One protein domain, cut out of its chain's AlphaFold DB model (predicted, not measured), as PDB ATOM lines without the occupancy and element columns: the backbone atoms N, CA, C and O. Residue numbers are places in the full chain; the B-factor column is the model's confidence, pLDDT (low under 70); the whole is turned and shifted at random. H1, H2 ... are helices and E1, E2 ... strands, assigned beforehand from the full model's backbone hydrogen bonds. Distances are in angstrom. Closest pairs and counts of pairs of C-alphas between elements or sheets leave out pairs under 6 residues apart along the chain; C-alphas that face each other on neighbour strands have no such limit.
ATOM      1  N   SER A   7     620.966 349.711 489.322       63.88
ATOM      2  CA  SER A   7     622.253 349.224 488.824       63.88
ATOM      3  C   SER A   7     622.806 349.960 487.597       63.88
ATOM      4  O   SER A   7     624.010 349.942 487.377       63.88
ATOM      5  N   LEU A   8     621.971 350.611 486.784       81.19
ATOM      6  CA  LEU A   8     622.413 351.401 485.629       81.19
ATOM      7  C   LEU A   8     622.847 352.823 486.014       81.19
ATOM      8  O   LEU A   8     623.531 353.481 485.233       81.19
ATOM      9  N   LEU A   9     622.454 353.315 487.196       87.25
ATOM     10  CA  LEU A   9     622.823 354.652 487.670       87.25
ATOM     11  C   LEU A   9     624.190 354.670 488.346       87.25
ATOM     12  O   LEU A   9     624.890 355.672 488.234       87.25
ATOM     13  N   GLU A  10     624.583 353.592 489.018       91.44
ATOM     14  CA  GLU A  10     625.878 353.480 489.697       91.44
ATOM     15  C   GLU A  10     627.084 353.867 488.822       91.44
ATOM     16  O   GLU A  10     627.799 354.794 489.220       91.44
ATOM     17  N   PRO A  11     627.290 353.292 487.619       91.69
ATOM     18  CA  PRO A  11     628.434 353.662 486.781       91.69
ATOM     19  C   PRO A  11     628.399 355.135 486.347       91.69
ATOM     20  O   PRO A  11     629.443 355.778 486.252       91.69
ATOM     21  N   LEU A  12     627.208 355.703 486.135       92.62
ATOM     22  CA  LEU A  12     627.046 357.108 485.748       92.62
ATOM     23  C   LEU A  12     627.340 358.058 486.916       92.62
ATOM     24  O   LEU A  12     627.976 359.097 486.745       92.62
ATOM     25  N   VAL A  13     626.891 357.701 488.121       92.69
ATOM     26  CA  VAL A  13     627.182 358.446 489.352       92.69
ATOM     27  C   VAL A  13     628.675 358.407 489.655       92.69
ATOM     28  O   VAL A  13     629.257 359.438 489.997       92.69
ATOM     29  N   ARG A  14     629.301 357.240 489.491       92.56
ATOM     30  CA  ARG A  14     630.744 357.060 489.637       92.56
ATOM     31  C   ARG A  14     631.509 357.967 488.672       92.56
ATOM     32  O   ARG A  14     632.338 358.739 489.140       92.56
ATOM     33  N   GLU A  15     631.168 357.972 487.380       91.44
ATOM     34  CA  GLU A  15     631.808 358.844 486.376       91.44
ATOM     35  C   GLU A  15     631.731 360.334 486.768       91.44
ATOM     36  O   GLU A  15     632.708 361.084 486.660       91.44
ATOM     37  N   VAL A  16     630.580 360.788 487.274       91.62
ATOM     38  CA  VAL A  16     630.420 362.175 487.742       91.62
ATOM     39  C   VAL A  16     631.338 362.483 488.927       91.62
ATOM     40  O   VAL A  16     631.926 363.563 488.987       91.62
ATOM     41  N   LEU A  17     631.479 361.554 489.873       90.31
ATOM     42  CA  LEU A  17     632.367 361.739 491.020       90.31
ATOM     43  C   LEU A  17     633.853 361.669 490.635       90.31
ATOM     44  O   LEU A  17     634.661 362.377 491.234       90.31
ATOM     45  N   GLU A  18     634.218 360.860 489.639       87.81
ATOM     46  CA  GLU A  18     635.584 360.780 489.096       87.81
ATOM     47  C   GLU A  18     635.997 362.080 488.401       87.81
ATOM     48  O   GLU A  18     637.154 362.497 488.472       87.81
ATOM     49  N   THR A  19     635.038 362.746 487.754       85.19
ATOM     50  CA  THR A  19     635.255 363.995 487.011       85.19
ATOM     51  C   THR A  19     635.013 365.257 487.843       85.19
ATOM     52  O   THR A  19     635.217 366.370 487.347       85.19
ATOM     53  N   ALA A  20     634.624 365.123 489.115       83.50
ATOM     54  CA  ALA A  20     634.502 366.249 490.031       83.50
ATOM     55  C   ALA A  20     635.860 366.967 490.153       83.50
ATOM     56  O   ALA A  20     636.859 366.360 490.543       83.50
ATOM     57  N   HIS A  21     635.908 368.258 489.797       69.38
ATOM     58  CA  HIS A  21     637.153 369.033 489.760       69.38
ATOM     59  C   HIS A  21     637.981 368.868 491.045       69.38
ATOM     60  O   HIS A  21     637.437 368.790 492.148       69.38
ATOM     61  N   ARG A  22     639.312 368.841 490.906       56.16
ATOM     62  CA  ARG A  22     640.228 368.874 492.055       56.16
ATOM     63  C   ARG A  22     640.061 370.204 492.775       56.16
ATOM     64  O   ARG A  22     640.074 371.253 492.132       56.16
ATOM     65  N   GLY A  23     639.899 370.158 494.091       55.78
ATOM     66  CA  GLY A  23     639.867 371.378 494.889       55.78
ATOM     67  C   GLY A  23     641.229 371.936 495.220       55.78
ATOM     68  O   GLY A  23     642.217 371.645 494.552       55.78
ATOM     69  N   ARG A  24     641.300 372.738 496.288       48.66
ATOM     70  CA  ARG A  24     642.587 373.053 496.919       48.66
ATOM     71  C   ARG A  24     643.146 371.756 497.529       48.66
ATOM     72  O   ARG A  24     642.887 371.460 498.689       48.66
ATOM     73  N   GLY A  25     643.836 370.947 496.721       59.72
ATOM     74  CA  GLY A  25     644.400 369.645 497.096       59.72
ATOM     75  C   GLY A  25     644.406 368.626 495.948       59.72
ATOM     76  O   GLY A  25     644.007 368.926 494.830       59.72
ATOM     77  N   GLN A  26     644.855 367.399 496.233       59.47
ATOM     78  CA  GLN A  26     644.896 366.292 495.256       59.47
ATOM     79  C   GLN A  26     643.617 365.434 495.233       59.47
ATOM     80  O   GLN A  26     643.545 364.456 494.495       59.47
ATOM     81  N   GLN A  27     642.609 365.767 496.045       58.88
ATOM     82  CA  GLN A  27     641.364 364.998 496.143       58.88
ATOM     83  C   GLN A  27     640.254 365.617 495.273       58.88
ATOM     84  O   GLN A  27     640.198 366.849 495.159       58.88
ATOM     85  N   PRO A  28     639.355 364.799 494.690       66.69
ATOM     86  CA  PRO A  28     638.140 365.294 494.046       66.69
ATOM     87  C   PRO A  28     637.293 366.117 495.026       66.69
ATOM     88  O   PRO A  28     637.218 365.796 496.220       66.69
ATOM     89  N   HIS A  29     636.659 367.184 494.539       79.25
ATOM     90  CA  HIS A  29     635.725 367.969 495.342       79.25
ATOM     91  C   HIS A  29     634.504 367.147 495.769       79.25
ATOM     92  O   HIS A  29     634.003 366.302 495.030       79.25
ATOM     93  N   TYR A  30     633.987 367.468 496.954       86.38
ATOM     94  CA  TYR A  30     632.670 367.025 497.383       86.38
ATOM     95  C   TYR A  30     631.573 367.602 496.481       86.38
ATOM     96  O   TYR A  30     631.582 368.797 496.181       86.38
ATOM     97  N   LEU A  31     630.605 366.766 496.116       88.06
ATOM     98  CA  LEU A  31     629.392 367.141 495.398       88.06
ATOM     99  C   LEU A  31     628.151 366.816 496.232       88.06
ATOM    100  O   LEU A  31     628.098 365.797 496.916       88.06
ATOM    101  N   THR A  32     627.121 367.653 496.145       88.62
ATOM    102  CA  THR A  32     625.776 367.309 496.634       88.62
ATOM    103  C   THR A  32     625.070 366.360 495.658       88.62
ATOM    104  O   THR A  32     625.406 366.305 494.474       88.62
ATOM    105  N   ALA A  33     624.023 365.660 496.105       88.19
ATOM    106  CA  ALA A  33     623.207 364.835 495.206       88.19
ATOM    107  C   ALA A  33     622.587 365.647 494.047       88.19
ATOM    108  O   ALA A  33     622.527 365.160 492.922       88.19
ATOM    109  N   TYR A  34     622.197 366.904 494.287       85.38
ATOM    110  CA  TYR A  34     621.714 367.820 493.241       85.38
ATOM    111  C   TYR A  34     622.788 368.105 492.189       85.38
ATOM    112  O   TYR A  34     622.554 368.001 490.990       85.38
ATOM    113  N   GLN A  35     623.997 368.409 492.651       87.31
ATOM    114  CA  GLN A  35     625.156 368.647 491.800       87.31
ATOM    115  C   GLN A  35     625.551 367.424 490.968       87.31
ATOM    116  O   GLN A  35     626.094 367.596 489.875       87.31
ATOM    117  N   ILE A  36     625.304 366.215 491.476       90.94
ATOM    118  CA  ILE A  36     625.513 364.975 490.728       90.94
ATOM    119  C   ILE A  36     624.451 364.837 489.635       90.94
ATOM    120  O   ILE A  36     624.818 364.633 488.483       90.94
ATOM    121  N   VAL A  37     623.163 365.034 489.957       89.12
ATOM    122  CA  VAL A  37     622.064 365.004 488.967       89.12
ATOM    123  C   VAL A  37     622.339 365.954 487.800       89.12
ATOM    124  O   VAL A  37     622.238 365.547 486.648       89.12
ATOM    125  N   GLU A  38     622.734 367.197 488.079       87.81
ATOM    126  CA  GLU A  38     622.993 368.206 487.040       87.81
ATOM    127  C   GLU A  38     624.155 367.833 486.104       87.81
ATOM    128  O   GLU A  38     624.148 368.199 484.925       87.81
ATOM    129  N   ARG A  39     625.133 367.073 486.613       90.62
ATOM    130  CA  ARG A  39     626.325 366.631 485.873       90.62
ATOM    131  C   ARG A  39     626.146 365.308 485.134       90.62
ATOM    132  O   ARG A  39     627.019 364.956 484.342       90.62
ATOM    133  N   LEU A  40     625.048 364.584 485.356       89.75
ATOM    134  CA  LEU A  40     624.732 363.403 484.554       89.75
ATOM    135  C   LEU A  40     624.602 363.800 483.077       89.75
ATOM    136  O   LEU A  40     623.989 364.815 482.736       89.75
ATOM    137  N   ARG A  41     625.168 362.979 482.191       90.12
ATOM    138  CA  ARG A  41     625.014 363.160 480.744       90.12
ATOM    139  C   ARG A  41     623.589 362.816 480.304       90.12
ATOM    140  O   ARG A  41     622.903 361.997 480.918       90.12
ATOM    141  N   GLU A  42     623.147 363.435 479.215       86.19
ATOM    142  CA  GLU A  42     621.910 363.030 478.543       86.19
ATOM    143  C   GLU A  42     622.104 361.683 477.821       86.19
ATOM    144  O   GLU A  42     623.213 361.406 477.357       86.19
ATOM    145  N   PRO A  43     621.060 360.838 477.714       89.62
ATOM    146  CA  PRO A  43     619.671 361.070 478.143       89.62
ATOM    147  C   PRO A  43     619.399 360.741 479.624       89.62
ATOM    148  O   PRO A  43     618.319 361.029 480.132       89.62
ATOM    149  N   ALA A  44     620.364 360.157 480.342       88.06
ATOM    150  CA  ALA A  44     620.145 359.646 481.697       88.06
ATOM    151  C   ALA A  44     619.636 360.721 482.671       88.06
ATOM    152  O   ALA A  44     618.764 360.451 483.500       88.06
ATOM    153  N   ARG A  45     620.137 361.957 482.552       88.19
ATOM    154  CA  ARG A  45     619.663 363.089 483.357       88.19
ATOM    155  C   ARG A  45     618.185 363.398 483.114       88.19
ATOM    156  O   ARG A  45     617.420 363.476 484.078       88.19
ATOM    157  N   SER A  46     617.774 363.587 481.860       83.56
ATOM    158  CA  SER A  46     616.378 363.890 481.525       83.56
ATOM    159  C   SER A  46     615.438 362.740 481.873       83.56
ATOM    160  O   SER A  46     614.352 362.998 482.391       83.56
ATOM    161  N   GLU A  47     615.851 361.486 481.695       86.94
ATOM    162  CA  GLU A  47     615.078 360.315 482.122       86.94
ATOM    163  C   GLU A  47     614.880 360.280 483.642       86.94
ATOM    164  O   GLU A  47     613.754 360.118 484.122       86.94
ATOM    165  N   LEU A  48     615.957 360.487 484.409       85.25
ATOM    166  CA  LEU A  48     615.912 360.517 485.870       85.25
ATOM    167  C   LEU A  48     614.985 361.635 486.364       85.25
ATOM    168  O   LEU A  48     614.118 361.402 487.206       85.25
ATOM    169  N   ILE A  49     615.120 362.835 485.799       84.44
ATOM    170  CA  ILE A  49     614.292 363.997 486.134       84.44
ATOM    171  C   ILE A  49     612.830 363.784 485.739       84.44
ATOM    172  O   ILE A  49     611.938 364.112 486.515       84.44
ATOM    173  N   THR A  50     612.561 363.238 484.556       83.00
ATOM    174  CA  THR A  50     611.189 362.991 484.083       83.00
ATOM    175  C   THR A  50     610.483 361.984 484.984       83.00
ATOM    176  O   THR A  50     609.295 362.118 485.269       83.00
ATOM    177  N   LYS A  51     611.222 360.983 485.469       81.25
ATOM    178  CA  LYS A  51     610.673 359.904 486.286       81.25
ATOM    179  C   LYS A  51     610.468 360.274 487.751       81.25
ATOM    180  O   LYS A  51     609.498 359.821 488.352       81.25
ATOM    181  N   TYR A  52     611.383 361.055 488.317       79.81
ATOM    182  CA  TYR A  52     611.459 361.316 489.758       79.81
ATOM    183  C   TYR A  52     611.257 362.796 490.125       79.81
ATOM    184  O   TYR A  52     611.126 363.151 491.293       79.81
ATOM    185  N   GLY A  53     611.188 363.684 489.135       75.06
ATOM    186  CA  GLY A  53     611.068 365.127 489.326       75.06
ATOM    187  C   GLY A  53     612.377 365.800 489.759       75.06
ATOM    188  O   GLY A  53     613.295 365.170 490.287       75.06
ATOM    189  N   ARG A  54     612.447 367.126 489.562       64.06
ATOM    190  CA  ARG A  54     613.616 367.967 489.909       64.06
ATOM    191  C   ARG A  54     613.783 368.253 491.409       64.06
ATOM    192  O   ARG A  54     614.785 368.831 491.806       64.06
ATOM    193  N   GLY A  55     612.855 367.806 492.256       60.19
ATOM    194  CA  GLY A  55     612.766 368.286 493.636       60.19
ATOM    195  C   GLY A  55     612.256 369.734 493.674       60.19
ATOM    196  O   GLY A  55     612.511 370.520 492.770       60.19
ATOM    197  N   GLY A  56     611.470 370.075 494.697       53.47
ATOM    198  CA  GLY A  56     610.854 371.404 494.812       53.47
ATOM    199  C   GLY A  56     609.378 371.436 494.407       53.47
ATOM    200  O   GLY A  56     609.020 371.852 493.313       53.47
ATOM    201  N   LYS A  57     608.535 370.955 495.328       41.81
ATOM    202  CA  LYS A  57     607.127 371.308 495.627       41.81
ATOM    203  C   LYS A  57     606.570 370.124 496.421       41.81
ATOM    204  O   LYS A  57     606.081 369.165 495.838       41.81
ATOM    205  N   ARG A  58     606.690 370.209 497.755       36.41
ATOM    206  CA  ARG A  58     606.612 369.129 498.772       36.41
ATOM    207  C   ARG A  58     607.961 368.442 499.019       36.41
ATOM    208  O   ARG A  58     608.223 367.331 498.568       36.41
ATOM    209  N   ALA A  59     608.821 369.160 499.741       39.53
ATOM    210  CA  ALA A  59     610.006 368.624 500.398       39.53
ATOM    211  C   ALA A  59     609.585 367.448 501.300       39.53
ATOM    212  O   ALA A  59     608.914 367.656 502.307       39.53
ATOM    213  N   GLY A  60     609.871 366.218 500.869       42.56
ATOM    214  CA  GLY A  60     609.529 365.010 501.623       42.56
ATOM    215  C   GLY A  60     609.018 363.821 500.806       42.56
ATOM    216  O   GLY A  60     608.842 362.756 501.392       42.56
ATOM    217  N   SER A  61     608.793 363.926 499.486       46.62
ATOM    218  CA  SER A  61     608.578 362.694 498.709       46.62
ATOM    219  C   SER A  61     609.903 361.929 498.604       46.62
ATOM    220  O   SER A  61     610.933 362.469 498.197       46.62
ATOM    221  N   ALA A  62     609.883 360.663 499.016       56.59
ATOM    222  CA  ALA A  62     611.050 359.787 499.127       56.59
ATOM    223  C   ALA A  62     611.734 359.458 497.780       56.59
ATOM    224  O   ALA A  62     612.752 358.769 497.761       56.59
ATOM    225  N   ASP A  63     611.222 359.997 496.670       68.44
ATOM    226  CA  ASP A  63     611.542 359.579 495.306       68.44
ATOM    227  C   ASP A  63     611.914 360.755 494.387       68.44
ATOM    228  O   ASP A  63     611.596 360.722 493.204       68.44
ATOM    229  N   THR A  64     612.565 361.815 494.888       80.69
ATOM    230  CA  THR A  64     613.147 362.837 493.988       80.69
ATOM    231  C   THR A  64     614.384 362.302 493.265       80.69
ATOM    232  O   THR A  64     615.052 361.406 493.784       80.69
ATOM    233  N   ALA A  65     614.768 362.895 492.125       84.31
ATOM    234  CA  ALA A  65     616.012 362.523 491.439       84.31
ATOM    235  C   ALA A  65     617.227 362.564 492.392       84.31
ATOM    236  O   ALA A  65     618.008 361.618 492.448       84.31
ATOM    237  N   SER A  66     617.327 363.604 493.228       84.06
ATOM    238  CA  SER A  66     618.382 363.721 494.246       84.06
ATOM    239  C   SER A  66     618.302 362.649 495.347       84.06
ATOM    240  O   SER A  66     619.336 362.152 495.803       84.06
ATOM    241  N   SER A  67     617.093 362.231 495.736       83.12
ATOM    242  CA  SER A  67     616.884 361.143 496.701       83.12
ATOM    243  C   SER A  67     617.336 359.801 496.123       83.12
ATOM    244  O   SER A  67     617.981 359.025 496.824       83.12
ATOM    245  N   ILE A  68     617.060 359.544 494.839       87.94
ATOM    246  CA  ILE A  68     617.507 358.329 494.143       87.94
ATOM    247  C   ILE A  68     619.033 358.281 494.054       87.94
ATOM    248  O   ILE A  68     619.621 357.255 494.383       87.94
ATOM    249  N   ILE A  69     619.688 359.391 493.703       90.00
ATOM    250  CA  ILE A  69     621.157 359.465 493.698       90.00
ATOM    251  C   ILE A  69     621.734 359.204 495.092       90.00
ATOM    252  O   ILE A  69     622.672 358.425 495.235       90.00
ATOM    253  N   SER A  70     621.135 359.786 496.134       89.44
ATOM    254  CA  SER A  70     621.561 359.549 497.520       89.44
ATOM    255  C   SER A  70     621.426 358.073 497.921       89.44
ATOM    256  O   SER A  70     622.300 357.543 498.604       89.44
ATOM    257  N   GLN A  71     620.370 357.390 497.465       89.12
ATOM    258  CA  GLN A  71     620.182 355.952 497.686       89.12
ATOM    259  C   GLN A  71     621.230 355.112 496.944       89.12
ATOM    260  O   GLN A  71     621.766 354.182 497.539       89.12
ATOM    261  N   VAL A  72     621.554 355.436 495.688       91.12
ATOM    262  CA  VAL A  72     622.623 354.752 494.930       91.12
ATOM    263  C   VAL A  72     623.963 354.909 495.652       91.12
ATOM    264  O   VAL A  72     624.668 353.930 495.881       91.12
ATOM    265  N   LEU A  73     624.285 356.118 496.117       91.75
ATOM    266  CA  LEU A  73     625.519 356.384 496.864       91.75
ATOM    267  C   LEU A  73     625.596 355.595 498.179       91.75
ATOM    268  O   LEU A  73     626.649 355.061 498.514       91.75
ATOM    269  N   ALA A  74     624.484 355.502 498.912       89.38
ATOM    270  CA  ALA A  74     624.424 354.802 500.193       89.38
ATOM    271  C   ALA A  74     624.392 353.269 500.061       89.38
ATOM    272  O   ALA A  74     624.921 352.573 500.926       89.38
ATOM    273  N   ASN A  75     623.776 352.735 499.007       89.81
ATOM    274  CA  ASN A  75     623.558 351.294 498.871       89.81
ATOM    275  C   ASN A  75     624.593 350.619 497.968       89.81
ATOM    276  O   ASN A  75     624.985 349.490 498.240       89.81
ATOM    277  N   GLU A  76     625.028 351.299 496.908       90.25
ATOM    278  CA  GLU A  76     625.835 350.700 495.838       90.25
ATOM    279  C   GLU A  76     627.292 351.186 495.891       90.25
ATOM    280  O   GLU A  76     628.204 350.417 495.608       90.25
ATOM    281  N   LEU A  77     627.534 352.424 496.345       90.00
ATOM    282  CA  LEU A  77     628.874 353.034 496.390       90.00
ATOM    283  C   LEU A  77     629.399 353.327 497.808       90.00
ATOM    284  O   LEU A  77     630.415 354.007 497.972       90.00
ATOM    285  N   SER A  78     628.765 352.803 498.861       90.88
ATOM    286  CA  SER A  78     629.127 353.124 500.257       90.88
ATOM    287  C   SER A  78     630.548 352.716 500.652       90.88
ATOM    288  O   SER A  78     631.167 353.349 501.511       90.88
ATOM    289  N   ALA A  79     631.104 351.686 500.013       89.81
ATOM    290  CA  ALA A  79     632.487 351.255 500.216       89.81
ATOM    291  C   ALA A  79     633.518 352.149 499.498       89.81
ATOM    292  O   ALA A  79     634.717 352.052 499.769       89.81
ATOM    293  N   GLU A  80     633.073 353.032 498.608       90.38
ATOM    294  CA  GLU A  80     633.934 353.809 497.712       90.38
ATOM    295  C   GLU A  80     633.794 355.314 497.918       90.38
ATOM    296  O   GLU A  80     634.671 356.067 497.507       90.38
ATOM    297  N   VAL A  81     632.728 355.763 498.580       90.69
ATOM    298  CA  VAL A  81     632.414 357.180 498.754       90.69
ATOM    299  C   VAL A  81     632.657 357.630 500.192       90.69
ATOM    300  O   VAL A  81     632.251 356.977 501.155       90.69
ATOM    301  N   ASP A  82     633.321 358.771 500.346       91.06
ATOM    302  CA  ASP A  82     633.322 359.522 501.598       91.06
ATOM    303  C   ASP A  82     632.077 360.399 501.656       91.06
ATOM    304  O   ASP A  82     631.788 361.140 500.710       91.06
ATOM    305  N   VAL A  83     631.386 360.353 502.793       91.31
ATOM    306  CA  VAL A  83     630.240 361.216 503.076       91.31
ATOM    307  C   VAL A  83     630.644 362.231 504.134       91.31
ATOM    308  O   VAL A  83     631.093 361.868 505.219       91.31
ATOM    309  N   ALA A  84     630.485 363.507 503.809       89.69
ATOM    310  CA  ALA A  84     630.526 364.599 504.768       89.69
ATOM    311  C   ALA A  84     629.140 365.241 504.857       89.69
ATOM    312  O   ALA A  84     628.303 365.071 503.972       89.69
ATOM    313  N   TYR A  85     628.899 365.992 505.923       88.19
ATOM    314  CA  TYR A  85     627.657 366.729 506.104       88.19
ATOM    315  C   TYR A  85     627.984 368.206 506.242       88.19
ATOM    316  O   TYR A  85     628.867 368.581 507.013       88.19
ATOM    317  N   LEU A  86     627.286 369.024 505.465       82.69
ATOM    318  CA  LEU A  86     627.342 370.472 505.554       82.69
ATOM    319  C   LEU A  86     626.101 370.946 506.295       82.69
ATOM    320  O   LEU A  86     624.986 370.642 505.875       82.69
ATOM    321  N   ASP A  87     626.308 371.686 507.379       83.94
ATOM    322  CA  ASP A  87     625.251 372.487 507.983       83.94
ATOM    323  C   ASP A  87     624.925 373.630 507.024       83.94
ATOM    324  O   ASP A  87     625.782 374.455 506.702       83.94
ATOM    325  N   THR A  88     623.708 373.605 506.505       82.56
ATOM    326  CA  THR A  88     623.214 374.561 505.519       82.56
ATOM    327  C   THR A  88     622.210 375.532 506.118       82.56
ATOM    328  O   THR A  88     621.552 376.258 505.374       82.56
ATOM    329  N   ARG A  89     622.091 375.591 507.452       81.44
ATOM    330  CA  ARG A  89     621.368 376.686 508.104       81.44
ATOM    331  C   ARG A  89     621.997 378.013 507.698       81.44
ATOM    332  O   ARG A  89     623.218 378.141 507.668       81.44
ATOM    333  N   ASP A  90     621.141 378.958 507.331       81.12
ATOM    334  CA  ASP A  90     621.532 380.291 506.871       81.12
ATOM    335  C   ASP A  90     622.378 380.297 505.575       81.12
ATOM    336  O   ASP A  90     622.943 381.327 505.198       81.12
ATOM    337  N   VAL A  91     622.449 379.167 504.854       76.81
ATOM    338  CA  VAL A  91     623.127 379.068 503.554       76.81
ATOM    339  C   VAL A  91     622.142 379.350 502.423       76.81
ATOM    340  O   VAL A  91     621.090 378.720 502.302       76.81
ATOM    341  N   TRP A  92     622.545 380.263 501.544       74.56
ATOM    342  CA  TRP A  92     621.822 380.633 500.332       74.56
ATOM    343  C   TRP A  92     622.605 380.177 499.105       74.56
ATOM    344  O   TRP A  92     623.806 380.428 498.987       74.56
ATOM    345  N   PHE A  93     621.927 379.511 498.176       68.62
ATOM    346  CA  PHE A  93     622.496 379.087 496.904       68.62
ATOM    347  C   PHE A  93     622.065 380.041 495.795       68.62
ATOM    348  O   PHE A  93     620.888 380.366 495.687       68.62
ATOM    349  N   SER A  94     623.004 380.448 494.941       64.38
ATOM    350  CA  SER A  94     622.682 381.133 493.686       64.38
ATOM    351  C   SER A  94     622.466 380.086 492.594       64.38
ATOM    352  O   SER A  94     623.410 379.385 492.223       64.38
ATOM    353  N   ILE A  95     621.241 379.957 492.086       64.44
ATOM    354  CA  ILE A  95     620.864 378.994 491.043       64.44
ATOM    355  C   ILE A  95     620.089 379.741 489.960       64.44
ATOM    356  O   ILE A  95     619.021 380.266 490.241       64.44
ATOM    357  N   ALA A  96     620.613 379.767 488.729       66.94
ATOM    358  CA  ALA A  96     619.979 380.447 487.589       66.94
ATOM    359  C   ALA A  96     619.531 381.890 487.919       66.94
ATOM    360  O   ALA A  96     618.397 382.269 487.654       66.94
ATOM    361  N   ASP A  97     620.434 382.660 488.538       73.00
ATOM    362  CA  ASP A  97     620.225 384.045 488.993       73.00
ATOM    363  C   ASP A  97     619.184 384.237 490.116       73.00
ATOM    364  O   ASP A  97     618.907 385.366 490.520       73.00
ATOM    365  N   GLU A  98     618.667 383.151 490.696       63.50
ATOM    366  CA  GLU A  98     617.815 383.181 491.885       63.50
ATOM    367  C   GLU A  98     618.605 382.802 493.146       63.50
ATOM    368  O   GLU A  98     619.423 381.877 493.142       63.50
ATOM    369  N   LEU A  99     618.335 383.501 494.254       65.88
ATOM    370  CA  LEU A  99     618.805 383.108 495.581       65.88
ATOM    371  C   LEU A  99     617.789 382.164 496.217       65.88
ATOM    372  O   LEU A  99     616.652 382.544 496.494       65.88
ATOM    373  N   VAL A 100     618.223 380.938 496.476       66.88
ATOM    374  CA  VAL A 100     617.404 379.887 497.071       66.88
ATOM    375  C   VAL A 100     617.989 379.525 498.427       66.88
ATOM    376  O   VAL A 100     619.137 379.087 498.525       66.88
ATOM    377  N   GLU A 101     617.197 379.702 499.479       73.94
ATOM    378  CA  GLU A 101     617.546 379.225 500.815       73.94
ATOM    379  C   GLU A 101     617.623 377.692 500.824       73.94
ATOM    380  O   GLU A 101     616.806 376.998 500.205       73.94
ATOM    381  N   ALA A 102     618.607 377.145 501.534       68.94
ATOM    382  CA  ALA A 102     618.697 375.711 501.740       68.94
ATOM    383  C   ALA A 102     617.446 375.181 502.465       68.94
ATOM    384  O   ALA A 102     617.246 375.405 503.653       68.94
ATOM    385  N   GLY A 103     616.615 374.405 501.762       65.94
ATOM    386  CA  GLY A 103     615.373 373.858 502.330       65.94
ATOM    387  C   GLY A 103     615.560 372.799 503.427       65.94
ATOM    388  O   GLY A 103     614.580 372.383 504.040       65.94
ATOM    389  N   TYR A 104     616.795 372.349 503.669       68.19
ATOM    390  CA  TYR A 104     617.149 371.449 504.764       68.19
ATOM    391  C   TYR A 104     618.337 372.025 505.538       68.19
ATOM    392  O   TYR A 104     619.240 372.585 504.918       68.19
ATOM    393  N   PRO A 105     618.385 371.849 506.870       68.62
ATOM    394  CA  PRO A 105     619.473 372.362 507.700       68.62
ATOM    395  C   PRO A 105     620.780 371.576 507.531       68.62
ATOM    396  O   PRO A 105     621.820 372.029 507.985       68.62
ATOM    397  N   VAL A 106     620.743 370.393 506.909       77.88
ATOM    398  CA  VAL A 106     621.930 369.569 506.666       77.88
ATOM    399  C   VAL A 106     621.853 368.960 505.273       77.88
ATOM    400  O   VAL A 106     620.844 368.354 504.911       77.88
ATOM    401  N   VAL A 107     622.943 369.067 504.514       82.50
ATOM    402  CA  VAL A 107     623.090 368.453 503.191       82.50
ATOM    403  C   VAL A 107     624.278 367.497 503.188       82.50
ATOM    404  O   VAL A 107     625.371 367.827 503.650       82.50
ATOM    405  N   ALA A 108     624.062 366.297 502.648       88.25
ATOM    406  CA  ALA A 108     625.126 365.330 502.429       88.25
ATOM    407  C   ALA A 108     626.005 365.734 501.235       88.25
ATOM    408  O   ALA A 108     625.526 366.167 500.180       88.25
ATOM    409  N   LEU A 109     627.302 365.555 501.422       90.19
ATOM    410  CA  LEU A 109     628.372 365.822 500.482       90.19
ATOM    411  C   LEU A 109     629.099 364.514 500.182       90.19
ATOM    412  O   LEU A 109     629.503 363.808 501.103       90.19
ATOM    413  N   TYR A 110     629.309 364.221 498.904       92.06
ATOM    414  CA  TYR A 110     629.857 362.955 498.428       92.06
ATOM    415  C   TYR A 110     631.116 363.181 497.597       92.06
ATOM    416  O   TYR A 110     631.154 364.074 496.753       92.06
ATOM    417  N   ARG A 111     632.138 362.353 497.798       90.75
ATOM    418  CA  ARG A 111     633.308 362.253 496.909       90.75
ATOM    419  C   ARG A 111     633.795 360.813 496.859       90.75
ATOM    420  O   ARG A 111     633.606 360.078 497.827       90.75
ATOM    421  N   LEU A 112     634.500 360.427 495.803       89.19
ATOM    422  CA  LEU A 112     635.207 359.146 495.802       89.19
ATOM    423  C   LEU A 112     636.393 359.169 496.771       89.19
ATOM    424  O   LEU A 112     637.146 360.145 496.846       89.19
ATOM    425  N   ARG A 113     636.577 358.066 497.497       87.69
ATOM    426  CA  ARG A 113     637.780 357.796 498.281       87.69
ATOM    427  C   ARG A 113     638.947 357.636 497.328       87.69
ATOM    428  O   ARG A 113     638.965 356.735 496.492       87.69
TER     429      ARG A 113
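This is residues 7 to 113 of the 121 residues of an uncharacterized protein of Sorangium cellulosum (UniProt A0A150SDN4). Four short helices, crossed over one another, form a cluster beside one long ladder of two strands, E1 and E4; H1 and H2 come close to E4, and the small hairpin E2 and E3 lies beyond the ladder's far end, away from the helices. The printed part has 107 residues, with H1, H2, H3, H4, E1, E2, E3, E4 in that order; the class is mixed, helices and strands. The two sheets, E1 - E4 and E2 - E3, are antiparallel. The whole is compact, with a radius of gyration of the C-alphas of 13.7 A and spans of 33 by 32 by 25 A.

H1, residues 10 to 18, touches H2, residues 33 to 39, about perpendicular at 83 degrees, with the C-alphas of Val 16 and Arg 39 closest at 6.3 A. H2 and H3, residues 44 to 52, only just touch, with 3 pairs of C-alphas within 8 A, and only at the corner; the closest are Val 37 and Arg 45, 6.4 A. H4, residues 65 to 75, touches H2, its closest C-alphas those of Ser 66 and Ala 33, 5.0 A. E1, residues 81 to 87, is antiparallel to E4, residues 106 to 112; N 84 and O 109 are within hydrogen-bond range at 2.9 A. E2, residues 92 to 95, and E3, residues 98 to 101, form a hairpin, with N 93 and O 100 at 2.8 A; both are apart from the four helices. In H1, H2, H3 and H4 every O i to N i+4 pair is within hydrogen-bond range.

H1 begins at C-alpha 10 (625.878, 353.480, 489.697). H4 is 15.4 A long and E1 19.3 A. E4, 20.1 A, ends at C-alpha 112 (635.207, 359.146, 495.802).

The printed part has no cut. The links H1 to H2 and H3 to H4 are long. Confidence is under 70 at 30 residues, among them 21 to 28 and 54 to 63.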